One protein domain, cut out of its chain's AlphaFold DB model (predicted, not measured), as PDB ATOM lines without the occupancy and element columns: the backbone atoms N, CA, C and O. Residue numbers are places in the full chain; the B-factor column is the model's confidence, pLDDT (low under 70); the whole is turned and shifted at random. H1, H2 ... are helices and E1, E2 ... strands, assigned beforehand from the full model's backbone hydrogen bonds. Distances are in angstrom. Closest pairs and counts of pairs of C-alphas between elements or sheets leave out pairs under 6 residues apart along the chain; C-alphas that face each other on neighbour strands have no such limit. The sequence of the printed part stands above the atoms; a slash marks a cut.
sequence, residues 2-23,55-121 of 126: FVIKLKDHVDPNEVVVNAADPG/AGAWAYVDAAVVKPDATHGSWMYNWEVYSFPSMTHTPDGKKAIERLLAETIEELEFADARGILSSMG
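Overview. This is residues 2 to 23 and 55 to 121 of the 126 residues of the protein "Putative short-chain dehydrogenase reductase family protein" of Eutypa lata (strain UCR-EL1) (UniProt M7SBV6). Picture an open arch: at one end a small sheet of E1, E2 and E3 with H2 over one face, at the other end the long helix H5, with the short H4 on the way from sheet to helix. H1 sits in the space between the two ends with few contacts, and H6 turns off near the end of H5. The 89 printed residues hold six named helices and three named strands in the order H1 E1 H2 H3 E2 E3 H4 H5 H6; the sheet runs E1 E2 E3 and is mixed, and the class is mostly helix. The whole is only just compact, close to loose, with a radius of gyration of the C-alphas of 14.3 A and spans of 37 by 29 by 21 A.

Arrangement. Start at E2, residues 75 to 77, the inner strand. E1, residues 19 to 21, is its parallel neighbour at 12 degrees; look for N 21 and O 76, 2.8 A apart and within hydrogen-bond range. E3, residues 80 to 82, is antiparallel to E2 at 142 degrees and forms a hairpin with it; N 82 and O 75 are 2.8 A apart. H2, residues 55 to 66, is on one face of the sheet, two layers of helix and strands, at a height over the sheet of 8.8 A. It lies over E1 and E2 and runs along the strands, at 24 degrees to E1 on the local plane; its closest C-alpha pair with E1 is Tyr 60 and Ala 20, 6.1 A. H3, residues 68 to 71, only grazes the sheet with residues 70 to 71. H1, residues 2 to 9, is only just on the sheet, with 5 pairs of C-alphas within 10 A, and only grazes it with residues 2 to 4. H5, residues 91 to 107, is close to H1 but not clearly touching; their closest C-alphas, Leu 101 and Phe 2, are 7.1 A apart. H4, residues 86 to 89, and H5 only just touch, only at the corner, with 3 pairs of C-alphas within 8 A; the closest are Met 87 and Gly 93, 5.4 A. H6, residues 113 to 119, is close to H5 but not clearly touching, about perpendicular at 76 degrees; their closest C-alphas, Ala 113 and Ile 105, are 6.0 A apart. Every O i to N i+4 pair is within hydrogen-bond range in H5 and H6, against 7 of 8 in H2 and 2 of 4 in H1; H3 and H4 are too short for such a pair.

Along the chain. Find C-alpha 19, where E1 begins, at (176.933, 192.496, 114.464). H5 begins at C-alpha 91, (163.278, 204.558, 126.249), and runs 24.5 A to C-alpha 107. H2 measures 14.6 A, H1 10.9 A and H6 10.0 A, the last ending at C-alpha 119, (167.607, 176.770, 127.783).

Size, cuts and confidence. The farthest C-alphas, those of Ala 55 and Gly 115, are 37.6 A apart. Look between Gly 23 and Ala 55 for the cut: residues 24 to 54 are not printed, and the C-alphas across it are 9.9 A apart. Of the links printed whole, none is long. Residues 107 to 112, of which 107 belongs to H5, stand free. Mean pLDDT of the printed part is 92.9, with residue 121 alone under 70.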
ATOM      1  N   PHE A   2     168.020 191.835 117.593       88.38
ATOM      2  CA  PHE A   2     168.448 190.468 117.934       88.38
ATOM      3  C   PHE A   2     169.807 190.380 118.649       88.38
ATOM      4  O   PHE A   2     169.856 189.926 119.782       88.38
ATOM      5  N   VAL A   3     170.888 190.913 118.064       93.50
ATOM      6  CA  VAL A   3     172.229 190.930 118.696       93.50
ATOM      7  C   VAL A   3     172.223 191.664 120.046       93.50
ATOM      8  O   VAL A   3     172.856 191.216 120.991       93.50
ATOM      9  N   ILE A   4     171.463 192.763 120.155       93.12
ATOM     10  CA  ILE A   4     171.332 193.559 121.393       93.12
ATOM     11  C   ILE A   4     170.707 192.730 122.519       93.12
ATOM     12  O   ILE A   4     171.010 192.987 123.677       93.12
ATOM     13  N   LYS A   5     169.846 191.766 122.183       92.00
ATOM     14  CA  LYS A   5     169.122 190.930 123.142       92.00
ATOM     15  C   LYS A   5     169.823 189.610 123.410       92.00
ATOM     16  O   LYS A   5     170.077 189.284 124.560       92.00
ATOM     17  N   LEU A   6     170.213 188.892 122.361       91.44
ATOM     18  CA  LEU A   6     170.856 187.586 122.478       91.44
ATOM     19  C   LEU A   6     172.183 187.649 123.244       91.44
ATOM     20  O   LEU A   6     172.493 186.714 123.974       91.44
ATOM     21  N   LYS A   7     172.934 188.756 123.142       91.44
ATOM     22  CA  LYS A   7     174.176 188.943 123.911       91.44
ATOM     23  C   LYS A   7     173.972 188.772 125.425       91.44
ATOM     24  O   LYS A   7     174.869 188.298 126.105       91.44
ATOM     25  N   ASP A   8     172.791 189.130 125.938       88.75
ATOM     26  CA  ASP A   8     172.475 189.070 127.369       88.75
ATOM     27  C   ASP A   8     172.007 187.665 127.805       88.75
ATOM     28  O   ASP A   8     171.894 187.394 129.000       88.75
ATOM     29  N   HIS A   9     171.748 186.763 126.850       88.19
ATOM     30  CA  HIS A   9     171.298 185.386 127.090       88.19
ATOM     31  C   HIS A   9     172.425 184.349 127.069       88.19
ATOM     32  O   HIS A   9     172.155 183.183 127.338       88.19
ATOM     33  N   VAL A  10     173.659 184.743 126.748       89.06
ATOM     34  CA  VAL A  10     174.794 183.821 126.611       89.06
ATOM     35  C   VAL A  10     175.957 184.230 127.513       89.06
ATOM     36  O   VAL A  10     176.042 185.370 127.978       89.06
ATOM     37  N   ASP A  11     176.880 183.306 127.780       88.94
ATOM     38  CA  ASP A  11     178.166 183.664 128.370       88.94
ATOM     39  C   ASP A  11     179.132 184.182 127.295       88.94
ATOM     40  O   ASP A  11     179.424 183.438 126.361       88.94
ATOM     41  N   PRO A  12     179.658 185.419 127.401       89.38
ATOM     42  CA  PRO A  12     180.596 185.949 126.415       89.38
ATOM     43  C   PRO A  12     181.907 185.156 126.322       89.38
ATOM     44  O   PRO A  12     182.565 185.233 125.287       89.38
ATOM     45  N   ASN A  13     182.278 184.386 127.355       89.50
ATOM     46  CA  ASN A  13     183.464 183.522 127.320       89.50
ATOM     47  C   ASN A  13     183.227 182.220 126.540       89.50
ATOM     48  O   ASN A  13     184.187 181.567 126.135       89.50
ATOM     49  N   GLU A  14     181.965 181.828 126.343       90.56
ATOM     50  CA  GLU A  14     181.589 180.621 125.598       90.56
ATOM     51  C   GLU A  14     181.079 180.960 124.194       90.56
ATOM     52  O   GLU A  14     181.380 180.253 123.231       90.56
ATOM     53  N   VAL A  15     180.315 182.051 124.060       91.75
ATOM     54  CA  VAL A  15     179.678 182.468 122.809       91.75
ATOM     55  C   VAL A  15     179.791 183.979 122.614       91.75
ATOM     56  O   VAL A  15     179.277 184.795 123.381       91.75
ATOM     57  N   VAL A  16     180.388 184.369 121.490       93.12
ATOM     58  CA  VAL A  16     180.452 185.767 121.053       93.12
ATOM     59  C   VAL A  16     179.247 186.084 120.178       93.12
ATOM     60  O   VAL A  16     179.009 185.433 119.163       93.12
ATOM     61  N   VAL A  17     178.501 187.126 120.546       95.06
ATOM     62  CA  VAL A  17     177.344 187.611 119.788       95.06
ATOM     63  C   VAL A  17     177.630 189.043 119.365       95.06
ATOM     64  O   VAL A  17     177.668 189.936 120.203       95.06
ATOM     65  N   ASN A  18     177.846 189.278 118.074       95.50
ATOM     66  CA  ASN A  18     178.160 190.600 117.536       95.50
ATOM     67  C   ASN A  18     177.412 190.859 116.221       95.50
ATOM     68  O   ASN A  18     176.835 189.952 115.617       95.50
ATOM     69  N   ALA A  19     177.380 192.121 115.797       95.38
ATOM     70  CA  ALA A  19     176.933 192.496 114.464       95.38
ATOM     71  C   ALA A  19     178.163 192.889 113.644       95.38
ATOM     72  O   ALA A  19     178.738 193.946 113.880       95.38
ATOM     73  N   ALA A  20     178.570 192.050 112.695       94.31
ATOM     74  CA  ALA A  20     179.700 192.332 111.814       94.31
ATOM     75  C   ALA A  20     179.219 192.885 110.466       94.31
ATOM     76  O   ALA A  20     178.529 192.204 109.704       94.31
ATOM     77  N   ASP A  21     179.618 194.115 110.163       93.44
ATOM     78  CA  ASP A  21     179.403 194.780 108.887       93.44
ATOM     79  C   ASP A  21     180.757 194.979 108.179       93.44
ATOM     80  O   ASP A  21     181.567 195.824 108.584       93.44
ATOM     81  N   PRO A  22     181.045 194.221 107.104       92.75
ATOM     82  CA  PRO A  22     182.289 194.385 106.358       92.75
ATOM     83  C   PRO A  22     182.340 195.736 105.616       92.75
ATOM     84  O   PRO A  22     183.408 196.164 105.165       92.75
ATOM     85  N   GLY A  23     181.204 196.422 105.478       90.69
ATOM     86  CA  GLY A  23     181.009 197.620 104.680       90.69
ATOM     87  C   GLY A  23     180.680 197.311 103.222       90.69
ATOM     88  O   GLY A  23     180.278 196.206 102.853       90.69
ATOM     89  N   ALA A  55     188.559 190.776 101.342       93.12
ATOM     90  CA  ALA A  55     188.658 191.714 102.455       93.12
ATOM     91  C   ALA A  55     187.392 191.634 103.317       93.12
ATOM     92  O   ALA A  55     187.502 191.421 104.511       93.12
ATOM     93  N   GLY A  56     186.197 191.676 102.722       92.94
ATOM     94  CA  GLY A  56     184.952 191.529 103.487       92.94
ATOM     95  C   GLY A  56     184.882 190.244 104.322       92.94
ATOM     96  O   GLY A  56     184.490 190.291 105.482       92.94
ATOM     97  N   ALA A  57     185.341 189.114 103.779       93.81
ATOM     98  CA  ALA A  57     185.422 187.848 104.507       93.81
ATOM     99  C   ALA A  57     186.331 187.940 105.743       93.81
ATOM    100  O   ALA A  57     185.983 187.429 106.806       93.81
ATOM    101  N   TRP A  58     187.462 188.642 105.629       95.00
ATOM    102  CA  TRP A  58     188.358 188.875 106.762       95.00
ATOM    103  C   TRP A  58     187.726 189.709 107.872       95.00
ATOM    104  O   TRP A  58     188.096 189.505 109.020       95.00
ATOM    105  N   ALA A  59     186.776 190.602 107.576       93.88
ATOM    106  CA  ALA A  59     186.060 191.330 108.624       93.88
ATOM    107  C   ALA A  59     185.289 190.361 109.537       93.88
ATOM    108  O   ALA A  59     185.387 190.454 110.753       93.88
ATOM    109  N   TYR A  60     184.593 189.369 108.971       93.94
ATOM    110  CA  TYR A  60     183.885 188.365 109.775       93.94
ATOM    111  C   TYR A  60     184.835 187.527 110.638       93.94
ATOM    112  O   TYR A  60     184.530 187.260 111.797       93.94
ATOM    113  N   VAL A  61     186.001 187.150 110.102       95.06
ATOM    114  CA  VAL A  61     187.031 186.430 110.870       95.06
ATOM    115  C   VAL A  61     187.607 187.308 111.985       95.06
ATOM    116  O   VAL A  61     187.793 186.827 113.100       95.06
ATOM    117  N   ASP A  62     187.853 188.591 111.713       94.38
ATOM    118  CA  ASP A  62     188.333 189.553 112.710       94.38
ATOM    119  C   ASP A  62     187.343 189.670 113.880       94.38
ATOM    120  O   ASP A  62     187.743 189.545 115.037       94.38
ATOM    121  N   ALA A  63     186.044 189.792 113.581       94.69
ATOM    122  CA  ALA A  63     184.988 189.843 114.592       94.69
ATOM    123  C   ALA A  63     184.853 188.546 115.399       94.69
ATOM    124  O   ALA A  63     184.636 188.592 116.606       94.69
ATOM    125  N   ALA A  64     184.934 187.392 114.738       92.81
ATOM    126  CA  ALA A  64     184.659 186.108 115.377       92.81
ATOM    127  C   ALA A  64     185.855 185.547 116.160       92.81
ATOM    128  O   ALA A  64     185.653 184.858 117.155       92.81
ATOM    129  N   VAL A  65     187.087 185.801 115.703       93.31
ATOM    130  CA  VAL A  65     188.286 185.093 116.189       93.31
ATOM    131  C   VAL A  65     189.346 186.035 116.748       93.31
ATOM    132  O   VAL A  65     189.995 185.702 117.733       93.31
ATOM    133  N   VAL A  66     189.556 187.199 116.128       94.62
ATOM    134  CA  VAL A  66     190.674 188.086 116.499       94.62
ATOM    135  C   VAL A  66     190.287 189.033 117.633       94.62
ATOM    136  O   VAL A  66     191.100 189.298 118.515       94.62
ATOM    137  N   LYS A  67     189.049 189.542 117.621       92.69
ATOM    138  CA  LYS A  67     188.536 190.527 118.590       92.69
ATOM    139  C   LYS A  67     187.231 190.072 119.272       92.69
ATOM    140  O   LYS A  67     186.278 190.856 119.317       92.69
ATOM    141  N   PRO A  68     187.144 188.837 119.795       89.94
ATOM    142  CA  PRO A  68     185.902 188.312 120.365       89.94
ATOM    143  C   PRO A  68     185.382 189.188 121.515       89.94
ATOM    144  O   PRO A  68     184.250 189.670 121.467       89.94
ATOM    145  N   ASP A  69     186.252 189.509 122.472       92.50
ATOM    146  CA  ASP A  69     185.894 190.269 123.676       92.50
ATOM    147  C   ASP A  69     185.480 191.708 123.358       92.50
ATOM    148  O   ASP A  69     184.550 192.250 123.950       92.50
ATOM    149  N   ALA A  70     186.157 192.334 122.392       92.00
ATOM    150  CA  ALA A  70     185.863 193.707 121.999       92.00
ATOM    151  C   ALA A  70     184.569 193.812 121.179       92.00
ATOM    152  O   ALA A  70     183.937 194.864 121.167       92.00
ATOM    153  N   THR A  71     184.179 192.753 120.466       94.06
ATOM    154  CA  THR A  71     183.025 192.799 119.559       94.06
ATOM    155  C   THR A  71     181.753 192.229 120.167       94.06
ATOM    156  O   THR A  71     180.674 192.597 119.695       94.06
ATOM    157  N   HIS A  72     181.838 191.386 121.205       95.19
ATOM    158  CA  HIS A  72     180.656 190.875 121.895       95.19
ATOM    159  C   HIS A  72     179.739 192.035 122.311       95.19
ATOM    160  O   HIS A  72     180.152 193.009 122.940       95.19
ATOM    161  N   GLY A  73     178.471 191.945 121.921       93.81
ATOM    162  CA  GLY A  73     177.470 192.954 122.218       93.81
ATOM    163  C   GLY A  73     177.632 194.282 121.485       93.81
ATOM    164  O   GLY A  73     176.996 195.258 121.888       93.81
ATOM    165  N   SER A  74     178.441 194.327 120.428       94.00
ATOM    166  CA  SER A  74     178.775 195.551 119.698       94.00
ATOM    167  C   SER A  74     178.514 195.418 118.196       94.00
ATOM    168  O   SER A  74     178.277 194.327 117.660       94.00
ATOM    169  N   TRP A  75     178.549 196.557 117.507       94.12
ATOM    170  CA  TRP A  75     178.519 196.623 116.052       94.12
ATOM    171  C   TRP A  75     179.932 196.873 115.537       94.12
ATOM    172  O   TRP A  75     180.517 197.920 115.793       94.12
ATOM    173  N   MET A  76     180.496 195.910 114.818       94.50
ATOM    174  CA  MET A  76     181.772 196.092 114.151       94.50
ATOM    175  C   MET A  76     181.527 196.543 112.716       94.50
ATOM    176  O   MET A  76     180.902 195.825 111.937       94.50
ATOM    177  N   TYR A  77     182.056 197.706 112.359       91.25
ATOM    178  CA  TYR A  77     181.996 198.254 111.012       91.25
ATOM    179  C   TYR A  77     183.399 198.651 110.585       91.25
ATOM    180  O   TYR A  77     184.118 199.309 111.331       91.25
ATOM    181  N   ASN A  78     183.803 198.253 109.378       86.44
ATOM    182  CA  ASN A  78     185.110 198.623 108.834       86.44
ATOM    183  C   ASN A  78     186.292 198.293 109.784       86.44
ATOM    184  O   ASN A  78     187.205 199.099 109.930       86.44
ATOM    185  N   TRP A  79     186.289 197.099 110.393       88.69
ATOM    186  CA  TRP A  79     187.316 196.612 111.341       88.69
ATOM    187  C   TRP A  79     187.428 197.378 112.667       88.69
ATOM    188  O   TRP A  79     188.318 197.094 113.477       88.69
ATOM    189  N   GLU A  80     186.509 198.303 112.918       93.06
ATOM    190  CA  GLU A  80     186.417 199.066 114.155       93.06
ATOM    191  C   GLU A  80     185.134 198.715 114.907       93.06
ATOM    192  O   GLU A  80     184.130 198.313 114.316       93.06
ATOM    193  N   VAL A  81     185.184 198.845 116.231       94.75
ATOM    194  CA  VAL A  81     184.071 198.525 117.125       94.75
ATOM    195  C   VAL A  81     183.311 199.798 117.459       94.75
ATOM    196  O   VAL A  81     183.892 200.776 117.926       94.75
ATOM    197  N   TYR A  82     181.999 199.752 117.269       94.12
ATOM    198  CA  TYR A  82     181.076 200.833 117.562       94.12
ATOM    199  C   TYR A  82     179.969 200.362 118.505       94.12
ATOM    200  O   TYR A  82     179.495 199.221 118.458       94.12
ATOM    201  N   SER A  83     179.493 201.292 119.330       91.75
ATOM    202  CA  SER A  83     178.213 201.142 120.015       91.75
ATOM    203  C   SER A  83     177.072 201.092 118.998       91.75
ATOM    204  O   SER A  83     177.131 201.715 117.935       91.75
ATOM    205  N   PHE A  84     175.983 200.409 119.349       93.25
ATOM    206  CA  PHE A  84     174.756 200.468 118.554       93.25
ATOM    207  C   PHE A  84     174.212 201.905 118.443       93.25
ATOM    208  O   PHE A  84     174.464 202.718 119.342       93.25
ATOM    209  N   PRO A  85     173.439 202.216 117.378       92.56
ATOM    210  CA  PRO A  85     172.901 203.555 117.134       92.56
ATOM    211  C   PRO A  85     172.242 204.175 118.368       92.56
ATOM    212  O   PRO A  85     171.569 203.475 119.128       92.56
ATOM    213  N   SER A  86     172.372 205.494 118.540       94.19
ATOM    214  CA  SER A  86     171.899 206.234 119.726       94.19
ATOM    215  C   SER A  86     170.441 205.940 120.098       94.19
ATOM    216  O   SER A  86     170.117 205.782 121.273       94.19
ATOM    217  N   MET A  87     169.581 205.785 119.091       94.81
ATOM    218  CA  MET A  87     168.175 205.405 119.239       94.81
ATOM    219  C   MET A  87     167.980 204.126 120.064       94.81
ATOM    220  O   MET A  87     167.019 204.037 120.812       94.81
ATOM    221  N   THR A  88     168.887 203.149 119.984       93.75
ATOM    222  CA  THR A  88     168.768 201.881 120.732       93.75
ATOM    223  C   THR A  88     168.905 202.053 122.248       93.75
ATOM    224  O   THR A  88     168.486 201.178 123.005       93.75
ATOM    225  N   HIS A  89     169.431 203.197 122.696       93.00
ATOM    226  CA  HIS A  89     169.624 203.518 124.110       93.00
ATOM    227  C   HIS A  89     168.482 204.359 124.695       93.00
ATOM    228  O   HIS A  89     168.411 204.510 125.917       93.00
ATOM    229  N   THR A  90     167.579 204.887 123.863       97.25
ATOM    230  CA  THR A  90     166.435 205.687 124.327       97.25
ATOM    231  C   THR A  90     165.321 204.793 124.890       97.25
ATOM    232  O   THR A  90     165.239 203.614 124.531       97.25
ATOM    233  N   PRO A  91     164.427 205.319 125.752       97.94
ATOM    234  CA  PRO A  91     163.278 204.558 126.249       97.94
ATOM    235  C   PRO A  91     162.396 203.992 125.126       97.94
ATOM    236  O   PRO A  91     162.048 202.811 125.153       97.94
ATOM    237  N   ASP A  92     162.102 204.800 124.104       97.69
ATOM    238  CA  ASP A  92     161.283 204.377 122.963       97.69
ATOM    239  C   ASP A  92     161.980 203.309 122.119       97.69
ATOM    240  O   ASP A  92     161.349 202.331 121.714       97.69
ATOM    241  N   GLY A  93     163.293 203.442 121.898       96.75
ATOM    242  CA  GLY A  93     164.069 202.437 121.178       96.75
ATOM    243  C   GLY A  93     164.123 201.106 121.918       96.75
ATOM    244  O   GLY A  93     163.931 200.061 121.298       96.75
ATOM    245  N   LYS A  94     164.293 201.127 123.246       95.38
ATOM    246  CA  LYS A  94     164.207 199.918 124.079       95.38
ATOM    247  C   LYS A  94     162.830 199.271 123.967       95.38
ATOM    248  O   LYS A  94     162.753 198.080 123.693       95.38
ATOM    249  N   LYS A  95     161.751 200.054 124.072       96.81
ATOM    250  CA  LYS A  95     160.376 199.554 123.902       96.81
ATOM    251  C   LYS A  95     160.152 198.919 122.524       96.81
ATOM    252  O   LYS A  95     159.541 197.857 122.440       96.81
ATOM    253  N   ALA A  96     160.660 199.536 121.456       96.69
ATOM    254  CA  ALA A  96     160.585 198.983 120.104       96.69
ATOM    255  C   ALA A  96     161.380 197.672 119.970       96.69
ATOM    256  O   ALA A  96     160.902 196.729 119.349       96.69
ATOM    257  N   ILE A  97     162.565 197.593 120.583       95.62
ATOM    258  CA  ILE A  97     163.395 196.381 120.629       95.62
ATOM    259  C   ILE A  97     162.662 195.244 121.353       95.62
ATOM    260  O   ILE A  97     162.629 194.145 120.811       95.62
ATOM    261  N   GLU A  98     162.065 195.489 122.528       94.25
ATOM    262  CA  GLU A  98     161.299 194.456 123.253       94.25
ATOM    263  C   GLU A  98     160.113 193.958 122.436       94.25
ATOM    264  O   GLU A  98     159.910 192.756 122.292       94.25
ATOM    265  N   ARG A  99     159.337 194.891 121.873       95.69
ATOM    266  CA  ARG A  99     158.149 194.554 121.095       95.69
ATOM    267  C   ARG A  99     158.506 193.708 119.876       95.69
ATOM    268  O   ARG A  99     157.915 192.653 119.688       95.69
ATOM    269  N   LEU A 100     159.498 194.144 119.095       95.62
ATOM    270  CA  LEU A 100     159.954 193.388 117.931       95.62
ATOM    271  C   LEU A 100     160.496 192.013 118.336       95.62
ATOM    272  O   LEU A 100     160.340 191.067 117.573       95.62
ATOM    273  N   LEU A 101     161.158 191.891 119.497       92.81
ATOM    274  CA  LEU A 101     161.640 190.596 119.979       92.81
ATOM    275  C   LEU A 101     160.466 189.665 120.266       92.81
ATOM    276  O   LEU A 101     160.466 188.547 119.767       92.81
ATOM    277  N   ALA A 102     159.473 190.135 121.019       93.00
ATOM    278  CA  ALA A 102     158.287 189.351 121.340       93.00
ATOM    279  C   ALA A 102     157.558 188.880 120.070       93.00
ATOM    280  O   ALA A 102     157.319 187.683 119.935       93.00
ATOM    281  N   GLU A 103     157.311 189.792 119.121       95.88
ATOM    282  CA  GLU A 103     156.688 189.482 117.822       95.88
ATOM    283  C   GLU A 103     157.526 188.456 117.029       95.88
ATOM    284  O   GLU A 103     156.992 187.476 116.524       95.88
ATOM    285  N   THR A 104     158.858 188.609 116.989       95.00
ATOM    286  CA  THR A 104     159.749 187.658 116.291       95.00
ATOM    287  C   THR A 104     159.737 186.270 116.940       95.00
ATOM    288  O   THR A 104     159.762 185.263 116.240       95.00
ATOM    289  N   ILE A 105     159.732 186.185 118.274       94.06
ATOM    290  CA  ILE A 105     159.703 184.897 118.987       94.06
ATOM    291  C   ILE A 105     158.349 184.205 118.829       94.06
ATOM    292  O   ILE A 105     158.319 182.982 118.720       94.06
ATOM    293  N   GLU A 106     157.256 184.965 118.781       95.88
ATOM    294  CA  GLU A 106     155.923 184.449 118.453       95.88
ATOM    295  C   GLU A 106     155.875 183.893 117.021       95.88
ATOM    296  O   GLU A 106     155.462 182.753 116.822       95.88
ATOM    297  N   GLU A 107     156.396 184.621 116.027       97.00
ATOM    298  CA  GLU A 107     156.489 184.123 114.643       97.00
ATOM    299  C   GLU A 107     157.347 182.848 114.516       97.00
ATOM    300  O   GLU A 107     157.114 182.020 113.631       97.00
ATOM    301  N   LEU A 108     158.330 182.669 115.404       96.12
ATOM    302  CA  LEU A 108     159.221 181.507 115.448       96.12
ATOM    303  C   LEU A 108     158.751 180.401 116.417       96.12
ATOM    304  O   LEU A 108     159.524 179.485 116.714       96.12
ATOM    305  N   GLU A 109     157.499 180.434 116.888       95.81
ATOM    306  CA  GLU A 109     156.946 179.416 117.798       95.81
ATOM    307  C   GLU A 109     157.019 178.001 117.204       95.81
ATOM    308  O   GLU A 109     157.324 177.045 117.915       95.81
ATOM    309  N   PHE A 110     156.841 177.860 115.885       97.44
ATOM    310  CA  PHE A 110     156.938 176.567 115.194       97.44
ATOM    311  C   PHE A 110     158.298 175.864 115.380       97.44
ATOM    312  O   PHE A 110     158.400 174.660 115.144       97.44
ATOM    313  N   ALA A 111     159.339 176.612 115.760       96.56
ATOM    314  CA  ALA A 111     160.690 176.120 116.008       96.56
ATOM    315  C   ALA A 111     161.053 176.076 117.505       96.56
ATOM    316  O   ALA A 111     162.225 175.895 117.829       96.56
ATOM    317  N   ASP A 112     160.083 176.275 118.406       95.75
ATOM    318  CA  ASP A 112     160.288 176.396 119.857       95.75
ATOM    319  C   ASP A 112     161.383 177.417 120.226       95.75
ATOM    320  O   ASP A 112     162.218 177.212 121.110       95.75
ATOM    321  N   ALA A 113     161.405 178.560 119.524       93.00
ATOM    322  CA  ALA A 113     162.415 179.592 119.753       93.00
ATOM    323  C   ALA A 113     162.432 180.083 121.211       93.00
ATOM    324  O   ALA A 113     163.496 180.406 121.745       93.00
ATOM    325  N   ARG A 114     161.267 180.098 121.877       91.19
ATOM    326  CA  ARG A 114     161.158 180.444 123.298       91.19
ATOM    327  C   ARG A 114     161.834 179.397 124.186       91.19
ATOM    328  O   ARG A 114     162.678 179.784 124.990       91.19
ATOM    329  N   GLY A 115     161.538 178.106 124.012       92.31
ATOM    330  CA  GLY A 115     162.179 177.033 124.777       92.31
ATOM    331  C   GLY A 115     163.698 177.004 124.591       92.31
ATOM    332  O   GLY A 115     164.442 176.888 125.571       92.31
ATOM    333  N   ILE A 116     164.172 177.226 123.360       91.69
ATOM    334  CA  ILE A 116     165.605 177.333 123.053       91.69
ATOM    335  C   ILE A 116     166.248 178.481 123.840       91.69
ATOM    336  O   ILE A 116     167.243 178.256 124.530       91.69
ATOM    337  N   LEU A 117     165.681 179.691 123.798       88.38
ATOM    338  CA  LEU A 117     166.222 180.836 124.540       88.38
ATOM    339  C   LEU A 117     166.199 180.613 126.057       88.38
ATOM    340  O   LEU A 117     167.169 180.946 126.737       88.38
ATOM    341  N   SER A 118     165.133 180.010 126.589       87.31
ATOM    342  CA  SER A 118     165.050 179.656 128.010       87.31
ATOM    343  C   SER A 118     166.131 178.650 128.424       87.31
ATOM    344  O   SER A 118     166.617 178.715 129.553       87.31
ATOM    345  N   SER A 119     166.550 177.758 127.519       88.62
ATOM    346  CA  SER A 119     167.607 176.770 127.783       88.62
ATOM    347  C   SER A 119     169.026 177.356 127.811       88.62
ATOM    348  O   SER A 119     169.907 176.770 128.435       88.62
ATOM    349  N   MET A 120     169.253 178.517 127.180       85.44
ATOM    350  CA  MET A 120     170.586 179.131 127.037       85.44
ATOM    351  C   MET A 120     171.112 179.796 128.319       85.44
ATOM    352  O   MET A 120     172.300 180.077 128.406       85.44
ATOM    353  N   GLY A 121     170.261 179.984 129.334       67.25
ATOM    354  CA  GLY A 121     170.696 180.256 130.704       67.25
ATOM    355  C   GLY A 121     171.428 181.587 130.922       67.25
ATOM    356  O   GLY A 121     172.648 181.622 131.016       67.25
TER     357      GLY A 121